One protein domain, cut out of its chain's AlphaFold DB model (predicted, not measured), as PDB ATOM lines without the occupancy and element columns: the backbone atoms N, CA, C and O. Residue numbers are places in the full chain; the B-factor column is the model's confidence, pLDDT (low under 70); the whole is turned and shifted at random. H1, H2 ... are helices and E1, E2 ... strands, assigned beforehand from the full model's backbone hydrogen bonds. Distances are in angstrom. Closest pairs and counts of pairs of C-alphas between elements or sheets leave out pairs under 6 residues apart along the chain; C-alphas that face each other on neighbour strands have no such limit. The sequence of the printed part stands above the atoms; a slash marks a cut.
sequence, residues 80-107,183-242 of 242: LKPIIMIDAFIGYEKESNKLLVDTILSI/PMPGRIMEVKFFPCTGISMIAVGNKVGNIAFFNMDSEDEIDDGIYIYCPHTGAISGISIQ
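AT A GLANCE: This is residues 80 to 107 and 183 to 242 of the 242 residues of an uncharacterized protein of Gossypium darwinii (UniProt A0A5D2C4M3). A twisted sheet of four strands, E1 to E4, stands like a wall, and the two helices gather toward its E4 edge: H2 runs across one face near E4, and the short H1 only grazes the sheet. After E4, residues 231 to 242, with no named element, fold back toward the E1 edge. The printed part has 88 residues with two named helices, then four named strands, in the order H1, H2, E1, E2, E3, E4. The sheet's order is E1, E2, E3, E4, antiparallel throughout; the class is mixed, with 39 residues, under half, in named elements. The whole is compact, with a radius of gyration of the C-alphas of 12.8 A and spans of 32 by 29 by 24 A.

HOW THE PARTS SIT: Start at residues 83 to 84, which pair, parallel, with residues 229 to 230 of E4, residues 226 to 230. Next comes H1, residues 85 to 89; its closest C-alphas to E4 are those of Met 85 and Cys 230, 6.4 A apart. H2, residues 96 to 107, is close to H1 but not clearly touching: the closest C-alphas, of Ala 88 and Asn 97, are 7.1 A apart. H2 is on the sheet at a height of 10.3 A, across the strands, at 68 degrees to E4 on the local plane; the closest C-alphas are those of Leu 100 and Tyr 227, 7.0 A apart. In both helices every O i to N i+4 pair is within hydrogen-bond range. Past the cut, E1, residues 188 to 193, and E2, residues 201 to 206, form a hairpin at 163 degrees, with N 192 and O 203 within hydrogen-bond range at 2.8 A. E2 and E3, residues 211 to 215, form the next hairpin, with N 212 and O 204 at 2.7 A. E3 and E4 form the last, with N 211 and O 229 at 2.7 A. The four strands are a meander, each the antiparallel neighbour of the one before; the edge strands E1 and E4 are apart.

IN THESE COORDINATES: Find C-alpha 85 at (243.080, 258.650, 156.878), where the five residues of H1 begin. H2 runs 16.3 A, from C-alpha 96 to C-alpha 107 at (222.015, 255.071, 164.012). E1 measures 14.2 A, E2 16.9 A, E3 13.3 A and E4 13.5 A, which ends at C-alpha 230 at (243.689, 254.126, 161.409).

THE WHOLE: The farthest C-alphas, of Tyr 92 and Thr 197, are 34.1 A apart. Residues 108 to 182 are not printed, and C-alphas 107 and 183 are 20.0 A apart across this cut. Of the links that are printed whole, E2 to E3 is tight and the others are short. The model's confidence is under 70 at residues 80 to 103, 107 and 219 to 223.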
ATOM      1  N   LEU A  80     241.586 242.657 156.704       49.41
ATOM      2  CA  LEU A  80     241.781 243.662 157.760       49.41
ATOM      3  C   LEU A  80     242.970 244.586 157.473       49.41
ATOM      4  O   LEU A  80     243.786 244.846 158.360       49.41
ATOM      5  N   LYS A  81     243.105 245.076 156.234       52.88
ATOM      6  CA  LYS A  81     244.062 246.156 155.968       52.88
ATOM      7  C   LYS A  81     243.524 247.446 156.594       52.88
ATOM      8  O   LYS A  81     242.464 247.906 156.182       52.88
ATOM      9  N   PRO A  82     244.224 248.046 157.573       49.28
ATOM     10  CA  PRO A  82     243.779 249.295 158.174       49.28
ATOM     11  C   PRO A  82     243.804 250.402 157.118       49.28
ATOM     12  O   PRO A  82     244.851 250.664 156.522       49.28
ATOM     13  N   ILE A  83     242.664 251.052 156.897       49.06
ATOM     14  CA  ILE A  83     242.565 252.192 155.986       49.06
ATOM     15  C   ILE A  83     243.195 253.407 156.679       49.06
ATOM     16  O   ILE A  83     242.803 253.795 157.784       49.06
ATOM     17  N   ILE A  84     244.210 253.992 156.042       44.28
ATOM     18  CA  ILE A  84     244.853 255.242 156.473       44.28
ATOM     19  C   ILE A  84     243.913 256.419 156.197       44.28
ATOM     20  O   ILE A  84     243.220 256.436 155.186       44.28
ATOM     21  N   MET A  85     243.934 257.456 157.041       43.09
ATOM     22  CA  MET A  85     243.080 258.650 156.878       43.09
ATOM     23  C   MET A  85     243.134 259.290 155.478       43.09
ATOM     24  O   MET A  85     242.132 259.791 154.977       43.09
ATOM     25  N   ILE A  86     244.315 259.271 154.852       38.25
ATOM     26  CA  ILE A  86     244.533 259.795 153.498       38.25
ATOM     27  C   ILE A  86     243.821 258.929 152.455       38.25
ATOM     28  O   ILE A  86     243.272 259.479 151.511       38.25
ATOM     29  N   ASP A  87     243.742 257.616 152.660       41.91
ATOM     30  CA  ASP A  87     243.075 256.672 151.754       41.91
ATOM     31  C   ASP A  87     241.550 256.640 151.977       41.91
ATOM     32  O   ASP A  87     240.792 256.345 151.056       41.91
ATOM     33  N   ALA A  88     241.080 257.036 153.169       43.88
ATOM     34  CA  ALA A  88     239.666 257.340 153.414       43.88
ATOM     35  C   ALA A  88     239.205 258.612 152.664       43.88
ATOM     36  O   ALA A  88     238.034 258.732 152.310       43.88
ATOM     37  N   PHE A  89     240.123 259.550 152.394       41.03
ATOM     38  CA  PHE A  89     239.852 260.788 151.652       41.03
ATOM     39  C   PHE A  89     240.172 260.679 150.146       41.03
ATOM     40  O   PHE A  89     239.500 261.290 149.317       41.03
ATOM     41  N   ILE A  90     241.175 259.880 149.771       42.31
ATOM     42  CA  ILE A  90     241.648 259.658 148.398       42.31
ATOM     43  C   ILE A  90     241.328 258.207 148.026       42.31
ATOM     44  O   ILE A  90     242.135 257.298 148.183       42.31
ATOM     45  N   GLY A  91     240.086 257.996 147.595       47.69
ATOM     46  CA  GLY A  91     239.489 256.673 147.467       47.69
ATOM     47  C   GLY A  91     240.196 255.700 146.520       47.69
ATOM     48  O   GLY A  91     240.486 256.026 145.371       47.69
ATOM     49  N   TYR A  92     240.309 254.458 146.993       43.22
ATOM     50  CA  TYR A  92     240.338 253.255 146.153       43.22
ATOM     51  C   TYR A  92     239.386 252.144 146.649       43.22
ATOM     52  O   TYR A  92     238.943 251.348 145.829       43.22
ATOM     53  N   GLU A  93     238.947 252.158 147.915       49.72
ATOM     54  CA  GLU A  93     237.838 251.325 148.424       49.72
ATOM     55  C   GLU A  93     236.681 252.225 148.881       49.72
ATOM     56  O   GLU A  93     236.648 252.762 149.988       49.72
ATOM     57  N   LYS A  94     235.750 252.472 147.956       49.41
ATOM     58  CA  LYS A  94     234.623 253.405 148.119       49.41
ATOM     59  C   LYS A  94     233.444 252.823 148.909       49.41
ATOM     60  O   LYS A  94     232.525 253.578 149.207       49.41
ATOM     61  N   GLU A  95     233.442 251.524 149.195       48.00
ATOM     62  CA  GLU A  95     232.256 250.804 149.685       48.00
ATOM     63  C   GLU A  95     232.222 250.733 151.218       48.00
ATOM     64  O   GLU A  95     231.277 251.238 151.815       48.00
ATOM     65  N   SER A  96     233.282 250.264 151.879       47.50
ATOM     66  CA  SER A  96     233.272 250.027 153.335       47.50
ATOM     67  C   SER A  96     233.162 251.302 154.181       47.50
ATOM     68  O   SER A  96     232.477 251.317 155.197       47.50
ATOM     69  N   ASN A  97     233.793 252.405 153.758       51.50
ATOM     70  CA  ASN A  97     233.711 253.680 154.488       51.50
ATOM     71  C   ASN A  97     232.345 254.348 154.336       51.50
ATOM     72  O   ASN A  97     231.885 255.000 155.266       51.50
ATOM     73  N   LYS A  98     231.715 254.215 153.162       55.91
ATOM     74  CA  LYS A  98     230.360 254.726 152.958       55.91
ATOM     75  C   LYS A  98     229.373 253.937 153.791       55.91
ATOM     76  O   LYS A  98     228.622 254.562 154.509       55.91
ATOM     77  N   LEU A  99     229.462 252.607 153.769       58.31
ATOM     78  CA  LEU A  99     228.629 251.751 154.607       58.31
ATOM     79  C   LEU A  99     228.794 252.101 156.085       58.31
ATOM     80  O   LEU A  99     227.805 252.408 156.721       58.31
ATOM     81  N   LEU A 100     230.022 252.202 156.606       59.78
ATOM     82  CA  LEU A 100     230.245 252.607 157.999       59.78
ATOM     83  C   LEU A 100     229.652 253.987 158.319       59.78
ATOM     84  O   LEU A 100     229.020 254.163 159.356       59.78
ATOM     85  N   VAL A 101     229.905 254.984 157.467       66.75
ATOM     86  CA  VAL A 101     229.414 256.350 157.684       66.75
ATOM     87  C   VAL A 101     227.890 256.384 157.601       66.75
ATOM     88  O   VAL A 101     227.269 256.950 158.493       66.75
ATOM     89  N   ASP A 102     227.295 255.738 156.602       66.06
ATOM     90  CA  ASP A 102     225.849 255.629 156.413       66.06
ATOM     91  C   ASP A 102     225.210 254.874 157.586       66.06
ATOM     92  O   ASP A 102     224.224 255.357 158.130       66.06
ATOM     93  N   THR A 103     225.814 253.779 158.064       67.31
ATOM     94  CA  THR A 103     225.393 253.070 159.278       67.31
ATOM     95  C   THR A 103     225.448 254.011 160.476       67.31
ATOM     96  O   THR A 103     224.425 254.229 161.103       67.31
ATOM     97  N   ILE A 104     226.580 254.658 160.773       73.25
ATOM     98  CA  ILE A 104     226.682 255.595 161.909       73.25
ATOM     99  C   ILE A 104     225.648 256.732 161.800       73.25
ATOM    100  O   ILE A 104     225.070 257.122 162.815       73.25
ATOM    101  N   LEU A 105     225.387 257.251 160.595       74.88
ATOM    102  CA  LEU A 105     224.356 258.263 160.355       74.88
ATOM    103  C   LEU A 105     222.940 257.717 160.570       74.88
ATOM    104  O   LEU A 105     222.162 258.374 161.252       74.88
ATOM    105  N   SER A 106     222.611 256.521 160.075       71.94
ATOM    106  CA  SER A 106     221.313 255.874 160.315       71.94
ATOM    107  C   SER A 106     221.064 255.650 161.807       71.94
ATOM    108  O   SER A 106     219.980 255.946 162.298       71.94
ATOM    109  N   ILE A 107     222.090 255.230 162.552       66.44
ATOM    110  CA  ILE A 107     222.015 255.071 164.012       66.44
ATOM    111  C   ILE A 107     221.760 256.422 164.687       66.44
ATOM    112  O   ILE A 107     220.932 256.530 165.592       66.44
ATOM    113  N   PRO A 183     238.016 241.749 167.552       74.38
ATOM    114  CA  PRO A 183     237.688 242.892 166.694       74.38
ATOM    115  C   PRO A 183     238.879 243.433 165.902       74.38
ATOM    116  O   PRO A 183     238.709 244.177 164.944       74.38
ATOM    117  N   MET A 184     240.116 243.143 166.324       71.19
ATOM    118  CA  MET A 184     241.285 243.739 165.683       71.19
ATOM    119  C   MET A 184     242.593 242.997 165.964       71.19
ATOM    120  O   MET A 184     242.890 242.703 167.123       71.19
ATOM    121  N   PRO A 185     243.470 242.792 164.965       71.19
ATOM    122  CA  PRO A 185     244.802 242.250 165.197       71.19
ATOM    123  C   PRO A 185     245.658 243.147 166.108       71.19
ATOM    124  O   PRO A 185     245.715 244.373 165.980       71.19
ATOM    125  N   GLY A 186     246.406 242.507 167.007       76.75
ATOM    126  CA  GLY A 186     247.354 243.171 167.902       76.75
ATOM    127  C   GLY A 186     246.863 243.299 169.344       76.75
ATOM    128  O   GLY A 186     245.868 242.709 169.749       76.75
ATOM    129  N   ARG A 187     247.629 244.026 170.165       84.50
ATOM    130  CA  ARG A 187     247.271 244.259 171.570       84.50
ATOM    131  C   ARG A 187     246.255 245.394 171.649       84.50
ATOM    132  O   ARG A 187     246.606 246.535 171.335       84.50
ATOM    133  N   ILE A 188     245.065 245.057 172.134       90.44
ATOM    134  CA  ILE A 188     244.033 246.011 172.532       90.44
ATOM    135  C   ILE A 188     244.574 246.856 173.692       90.44
ATOM    136  O   ILE A 188     245.147 246.325 174.648       90.44
ATOM    137  N   MET A 189     244.468 248.172 173.545       88.56
ATOM    138  CA  MET A 189     244.848 249.167 174.547       88.56
ATOM    139  C   MET A 189     243.611 249.686 175.273       88.56
ATOM    140  O   MET A 189     243.654 249.789 176.490       88.56
ATOM    141  N   GLU A 190     242.534 249.950 174.530       91.31
ATOM    142  CA  GLU A 190     241.327 250.604 175.035       91.31
ATOM    143  C   GLU A 190     240.073 249.967 174.423       91.31
ATOM    144  O   GLU A 190     240.085 249.592 173.249       91.31
ATOM    145  N   VAL A 191     238.998 249.862 175.207       91.94
ATOM    146  CA  VAL A 191     237.675 249.386 174.770       91.94
ATOM    147  C   VAL A 191     236.607 250.303 175.361       91.94
ATOM    148  O   VAL A 191     236.638 250.583 176.559       91.94
ATOM    149  N   LYS A 192     235.650 250.753 174.547       92.38
ATOM    150  CA  LYS A 192     234.560 251.630 174.977       92.38
ATOM    151  C   LYS A 192     233.231 251.222 174.347       92.38
ATOM    152  O   LYS A 192     233.146 251.067 173.137       92.38
ATOM    153  N   PHE A 193     232.197 251.093 175.171       90.19
ATOM    154  CA  PHE A 193     230.827 250.843 174.724       90.19
ATOM    155  C   PHE A 193     230.140 252.154 174.341       90.19
ATOM    156  O   PHE A 193     230.294 253.156 175.050       90.19
ATOM    157  N   PHE A 194     229.384 252.137 173.246       86.19
ATOM    158  CA  PHE A 194     228.518 253.245 172.868       86.19
ATOM    159  C   PHE A 194     227.290 253.297 173.783       86.19
ATOM    160  O   PHE A 194     226.689 252.258 174.055       86.19
ATOM    161  N   PRO A 195     226.892 254.486 174.264       84.94
ATOM    162  CA  PRO A 195     225.675 254.661 175.048       84.94
ATOM    163  C   PRO A 195     224.437 254.713 174.132       84.94
ATOM    164  O   PRO A 195     223.684 255.682 174.160       84.94
ATOM    165  N   CYS A 196     224.236 253.697 173.293       78.56
ATOM    166  CA  CYS A 196     223.090 253.595 172.387       78.56
ATOM    167  C   CYS A 196     222.143 252.489 172.875       78.56
ATOM    168  O   CYS A 196     222.595 251.422 173.279       78.56
ATOM    169  N   THR A 197     220.832 252.744 172.867       81.31
ATOM    170  CA  THR A 197     219.811 251.778 173.325       81.31
ATOM    171  C   THR A 197     219.326 250.837 172.228       81.31
ATOM    172  O   THR A 197     218.815 249.771 172.550       81.31
ATOM    173  N   GLY A 198     219.453 251.235 170.959       79.25
ATOM    174  CA  GLY A 198     219.011 250.435 169.813       79.25
ATOM    175  C   GLY A 198     220.072 249.480 169.272       79.25
ATOM    176  O   GLY A 198     219.713 248.488 168.654       79.25
ATOM    177  N   ILE A 199     221.360 249.781 169.491       81.94
ATOM    178  CA  ILE A 199     222.481 249.035 168.903       81.94
ATOM    179  C   ILE A 199     223.640 248.943 169.892       81.94
ATOM    180  O   ILE A 199     224.114 249.943 170.442       81.94
ATOM    181  N   SER A 200     224.140 247.728 170.053       86.06
ATOM    182  CA  SER A 200     225.277 247.358 170.878       86.06
ATOM    183  C   SER A 200     226.574 247.531 170.088       86.06
ATOM    184  O   SER A 200     227.122 246.585 169.522       86.06
ATOM    185  N   MET A 201     227.091 248.763 170.055       86.38
ATOM    186  CA  MET A 201     228.354 249.084 169.381       86.38
ATOM    187  C   MET A 201     229.523 249.243 170.364       86.38
ATOM    188  O   MET A 201     229.401 249.859 171.428       86.38
ATOM    189  N   ILE A 202     230.696 248.729 169.989       89.88
ATOM    190  CA  ILE A 202     231.935 248.801 170.776       89.88
ATOM    191  C   ILE A 202     233.048 249.438 169.942       89.88
ATOM    192  O   ILE A 202     233.347 248.983 168.844       89.88
ATOM    193  N   ALA A 203     233.720 250.452 170.486       91.44
ATOM    194  CA  ALA A 203     234.973 250.980 169.954       91.44
ATOM    195  C   ALA A 203     236.182 250.309 170.624       91.44
ATOM    196  O   ALA A 203     236.272 250.258 171.852       91.44
ATOM    197  N   VAL A 204     237.151 249.846 169.837       92.56
ATOM    198  CA  VAL A 204     238.364 249.162 170.310       92.56
ATOM    199  C   VAL A 204     239.604 249.804 169.704       92.56
ATOM    200  O   VAL A 204     239.716 249.910 168.492       92.56
ATOM    201  N   GLY A 205     240.574 250.192 170.528       92.44
ATOM    202  CA  GLY A 205     241.839 250.777 170.083       92.44
ATOM    203  C   GLY A 205     243.037 249.858 170.309       92.44
ATOM    204  O   GLY A 205     243.109 249.174 171.330       92.44
ATOM    205  N   ASN A 206     244.023 249.867 169.406       89.31
ATOM    206  CA  ASN A 206     245.277 249.118 169.566       89.31
ATOM    207  C   ASN A 206     246.527 250.010 169.732       89.31
ATOM    208  O   ASN A 206     246.500 251.240 169.646       89.31
ATOM    209  N   LYS A 207     247.678 249.367 169.981       87.81
ATOM    210  CA  LYS A 207     248.975 250.051 170.167       87.81
ATOM    211  C   LYS A 207     249.528 250.712 168.888       87.81
ATOM    212  O   LYS A 207     250.433 251.535 168.977       87.81
ATOM    213  N   VAL A 208     249.046 250.313 167.717       81.56
ATOM    214  CA  VAL A 208     249.524 250.808 166.413       81.56
ATOM    215  C   VAL A 208     248.661 251.973 165.916       81.56
ATOM    216  O   VAL A 208     248.995 252.596 164.918       81.56
ATOM    217  N   GLY A 209     247.592 252.296 166.647       84.75
ATOM    218  CA  GLY A 209     246.739 253.444 166.382       84.75
ATOM    219  C   GLY A 209     245.546 253.144 165.499       84.75
ATOM    220  O   GLY A 209     244.926 254.066 164.989       84.75
ATOM    221  N   ASN A 210     245.196 251.867 165.362       87.12
ATOM    222  CA  ASN A 210     243.956 251.442 164.735       87.12
ATOM    223  C   ASN A 210     242.813 251.482 165.764       87.12
ATOM    224  O   ASN A 210     242.970 250.974 166.878       87.12
ATOM    225  N   ILE A 211     241.666 252.017 165.359       90.75
ATOM    226  CA  ILE A 211     240.373 251.986 166.045       90.75
ATOM    227  C   ILE A 211     239.442 251.050 165.262       90.75
ATOM    228  O   ILE A 211     239.326 251.198 164.054       90.75
ATOM    229  N   ALA A 212     238.800 250.087 165.919       89.12
ATOM    230  CA  ALA A 212     237.747 249.252 165.352       89.12
ATOM    231  C   ALA A 212     236.403 249.632 165.966       89.12
ATOM    232  O   ALA A 212     236.335 249.853 167.173       89.12
ATOM    233  N   PHE A 213     235.354 249.645 165.157       88.81
ATOM    234  CA  PHE A 213     233.967 249.660 165.594       88.81
ATOM    235  C   PHE A 213     233.390 248.274 165.363       88.81
ATOM    236  O   PHE A 213     233.487 247.753 164.258       88.81
ATOM    237  N   PHE A 214     232.847 247.670 166.409       88.94
ATOM    238  CA  PHE A 214     232.184 246.378 166.341       88.94
ATOM    239  C   PHE A 214     230.705 246.573 166.646       88.94
ATOM    240  O   PHE A 214     230.366 246.986 167.756       88.94
ATOM    241  N   ASN A 215     229.858 246.311 165.659       86.94
ATOM    242  CA  ASN A 215     228.422 246.200 165.833       86.94
ATOM    243  C   ASN A 215     228.095 244.756 166.239       86.94
ATOM    244  O   ASN A 215     228.276 243.847 165.439       86.94
ATOM    245  N   MET A 216     227.653 244.540 167.481       80.62
ATOM    246  CA  MET A 216     227.271 243.201 167.951       80.62
ATOM    247  C   MET A 216     225.942 242.721 167.368       80.62
ATOM    248  O   MET A 216     225.705 241.517 167.340       80.62
ATOM    249  N   ASP A 217     225.093 243.648 166.926       77.06
ATOM    250  CA  ASP A 217     223.740 243.361 166.449       77.06
ATOM    251  C   ASP A 217     223.688 243.270 164.911       77.06
ATOM    252  O   ASP A 217     222.621 243.383 164.314       77.06
ATOM    253  N   SER A 218     224.833 243.106 164.233       74.31
ATOM    254  CA  SER A 218     224.854 242.929 162.779       74.31
ATOM    255  C   SER A 218     224.266 241.569 162.396       74.31
ATOM    256  O   SER A 218     224.861 240.529 162.679       74.31
ATOM    257  N   GLU A 219     223.114 241.575 161.729       66.56
ATOM    258  CA  GLU A 219     222.466 240.368 161.187       66.56
ATOM    259  C   GLU A 219     222.992 239.980 159.792       66.56
ATOM    260  O   GLU A 219     222.628 238.936 159.249       66.56
ATOM    261  N   ASP A 220     223.845 240.814 159.196       63.22
ATOM    262  CA  ASP A 220     224.339 240.619 157.838       63.22
ATOM    263  C   ASP A 220     225.320 239.439 157.765       63.22
ATOM    264  O   ASP A 220     226.460 239.527 158.205       63.22
ATOM    265  N   GLU A 221     224.926 238.342 157.109       61.38
ATOM    266  CA  GLU A 221     225.789 237.159 156.893       61.38
ATOM    267  C   GLU A 221     227.044 237.442 156.031       61.38
ATOM    268  O   GLU A 221     227.884 236.562 155.829       61.38
ATOM    269  N   ILE A 222     227.152 238.649 155.465       60.69
ATOM    270  CA  ILE A 222     228.195 239.050 154.511       60.69
ATOM    271  C   ILE A 222     229.338 239.809 155.201       60.69
ATOM    272  O   ILE A 222     230.468 239.758 154.711       60.69
ATOM    273  N   ASP A 223     229.068 240.502 156.311       68.31
ATOM    274  CA  ASP A 223     230.030 241.359 157.009       68.31
ATOM    275  C   ASP A 223     230.079 240.999 158.497       68.31
ATOM    276  O   ASP A 223     229.051 240.864 159.147       68.31
ATOM    277  N   ASP A 224     231.281 240.890 159.066       70.31
ATOM    278  CA  ASP A 224     231.483 240.485 160.467       70.31
ATOM    279  C   ASP A 224     231.070 241.595 161.473       70.31
ATOM    280  O   ASP A 224     231.371 241.502 162.665       70.31
ATOM    281  N   GLY A 225     230.461 242.689 160.997       78.62
ATOM    282  CA  GLY A 225     230.086 243.864 161.788       78.62
ATOM    283  C   GLY A 225     231.283 244.652 162.333       78.62
ATOM    284  O   GLY A 225     231.126 245.468 163.246       78.62
ATOM    285  N   ILE A 226     232.495 244.395 161.824       84.12
ATOM    286  CA  ILE A 226     233.759 244.953 162.323       84.12
ATOM    287  C   ILE A 226     234.355 245.926 161.305       84.12
ATOM    288  O   ILE A 226     234.847 245.540 160.247       84.12
ATOM    289  N   TYR A 227     234.460 247.191 161.696       84.81
ATOM    290  CA  TYR A 227     234.990 248.264 160.859       84.81
ATOM    291  C   TYR A 227     236.273 248.842 161.445       84.81
ATOM    292  O   TYR A 227     236.260 249.374 162.551       84.81
ATOM    293  N   ILE A 228     237.393 248.781 160.716       85.44
ATOM    294  CA  ILE A 228     238.711 249.229 161.202       85.44
ATOM    295  C   ILE A 228     239.160 250.523 160.519       85.44
ATOM    296  O   ILE A 228     239.229 250.620 159.298       85.44
ATOM    297  N   TYR A 229     239.596 251.482 161.328       83.56
ATOM    298  CA  TYR A 229     240.084 252.795 160.928       83.56
ATOM    299  C   TYR A 229     241.441 253.107 161.582       83.56
ATOM    300  O   TYR A 229     241.666 252.769 162.739       83.56
ATOM    301  N   CYS A 230     242.368 253.761 160.876       83.31
ATOM    302  CA  CYS A 230     243.689 254.126 161.409       83.31
ATOM    303  C   CYS A 230     243.867 255.659 161.455       83.31
ATOM    304  O   CYS A 230     244.397 256.246 160.503       83.31
ATOM    305  N   PRO A 231     243.434 256.344 162.536       81.06
ATOM    306  CA  PRO A 231     243.607 257.793 162.673       81.06
ATOM    307  C   PRO A 231     245.075 258.223 162.768       81.06
ATOM    308  O   PRO A 231     245.434 259.309 162.314       81.06
ATOM    309  N   HIS A 232     245.931 257.411 163.391       81.00
ATOM    310  CA  HIS A 232     247.346 257.713 163.586       81.00
ATOM    311  C   HIS A 232     248.164 256.435 163.777       81.00
ATOM    312  O   HIS A 232     247.613 255.365 163.974       81.00
ATOM    313  N   THR A 233     249.491 256.553 163.823       83.25
ATOM    314  CA  THR A 233     250.417 255.415 163.989       83.25
ATOM    315  C   THR A 233     250.884 255.170 165.435       83.25
ATOM    316  O   THR A 233     251.669 254.256 165.696       83.25
ATOM    317  N   GLY A 234     250.458 256.012 166.386       83.25
ATOM    318  CA  GLY A 234     250.777 255.891 167.816       83.25
ATOM    319  C   GLY A 234     249.822 254.972 168.584       83.25
ATOM    320  O   GLY A 234     248.800 254.557 168.060       83.25
ATOM    321  N   ALA A 235     250.116 254.676 169.850       90.62
ATOM    322  CA  ALA A 235     249.197 253.896 170.683       90.62
ATOM    323  C   ALA A 235     247.960 254.715 171.064       90.62
ATOM    324  O   ALA A 235     248.100 255.856 171.504       90.62
ATOM    325  N   ILE A 236     246.771 254.119 170.947       90.88
ATOM    326  CA  ILE A 236     245.539 254.738 171.446       90.88
ATOM    327  C   ILE A 236     245.545 254.648 172.966       90.88
ATOM    328  O   ILE A 236     245.524 253.559 173.534       90.88
ATOM    329  N   SER A 237     245.628 255.807 173.613       90.00
ATOM    330  CA  SER A 237     245.690 255.929 175.070       90.00
ATOM    331  C   SER A 237     244.326 256.111 175.733       90.00
ATOM    332  O   SER A 237     244.255 256.090 176.955       90.00
ATOM    333  N   GLY A 238     243.271 256.357 174.955       91.44
ATOM    334  CA  GLY A 238     241.919 256.554 175.463       91.44
ATOM    335  C   GLY A 238     240.924 256.822 174.338       91.44
ATOM    336  O   GLY A 238     241.285 257.404 173.314       91.44
ATOM    337  N   ILE A 239     239.680 256.393 174.541       90.75
ATOM    338  CA  ILE A 239     238.547 256.601 173.636       90.75
ATOM    339  C   ILE A 239     237.424 257.224 174.464       90.75
ATOM    340  O   ILE A 239     237.006 256.670 175.480       90.75
ATOM    341  N   SER A 240     236.940 258.387 174.032       89.44
ATOM    342  CA  SER A 240     235.789 259.055 174.636       89.44
ATOM    343  C   SER A 240     234.687 259.167 173.598       89.44
ATOM    344  O   SER A 240     234.932 259.637 172.491       89.44
ATOM    345  N   ILE A 241     233.490 258.748 173.985       85.38
ATOM    346  CA  ILE A 241     232.264 258.876 173.202       85.38
ATOM    347  C   ILE A 241     231.420 259.904 173.956       85.38
ATOM    348  O   ILE A 241     231.280 259.777 175.176       85.38
ATOM    349  N   GLN A 242     230.990 260.955 173.260       78.69
ATOM    350  CA  GLN A 242     230.177 262.048 173.799       78.69
ATOM    351  C   GLN A 242     228.767 261.976 173.237       78.69
ATOM    352  O   GLN A 242     228.650 261.579 172.057       78.69
TER     353      GLN A 242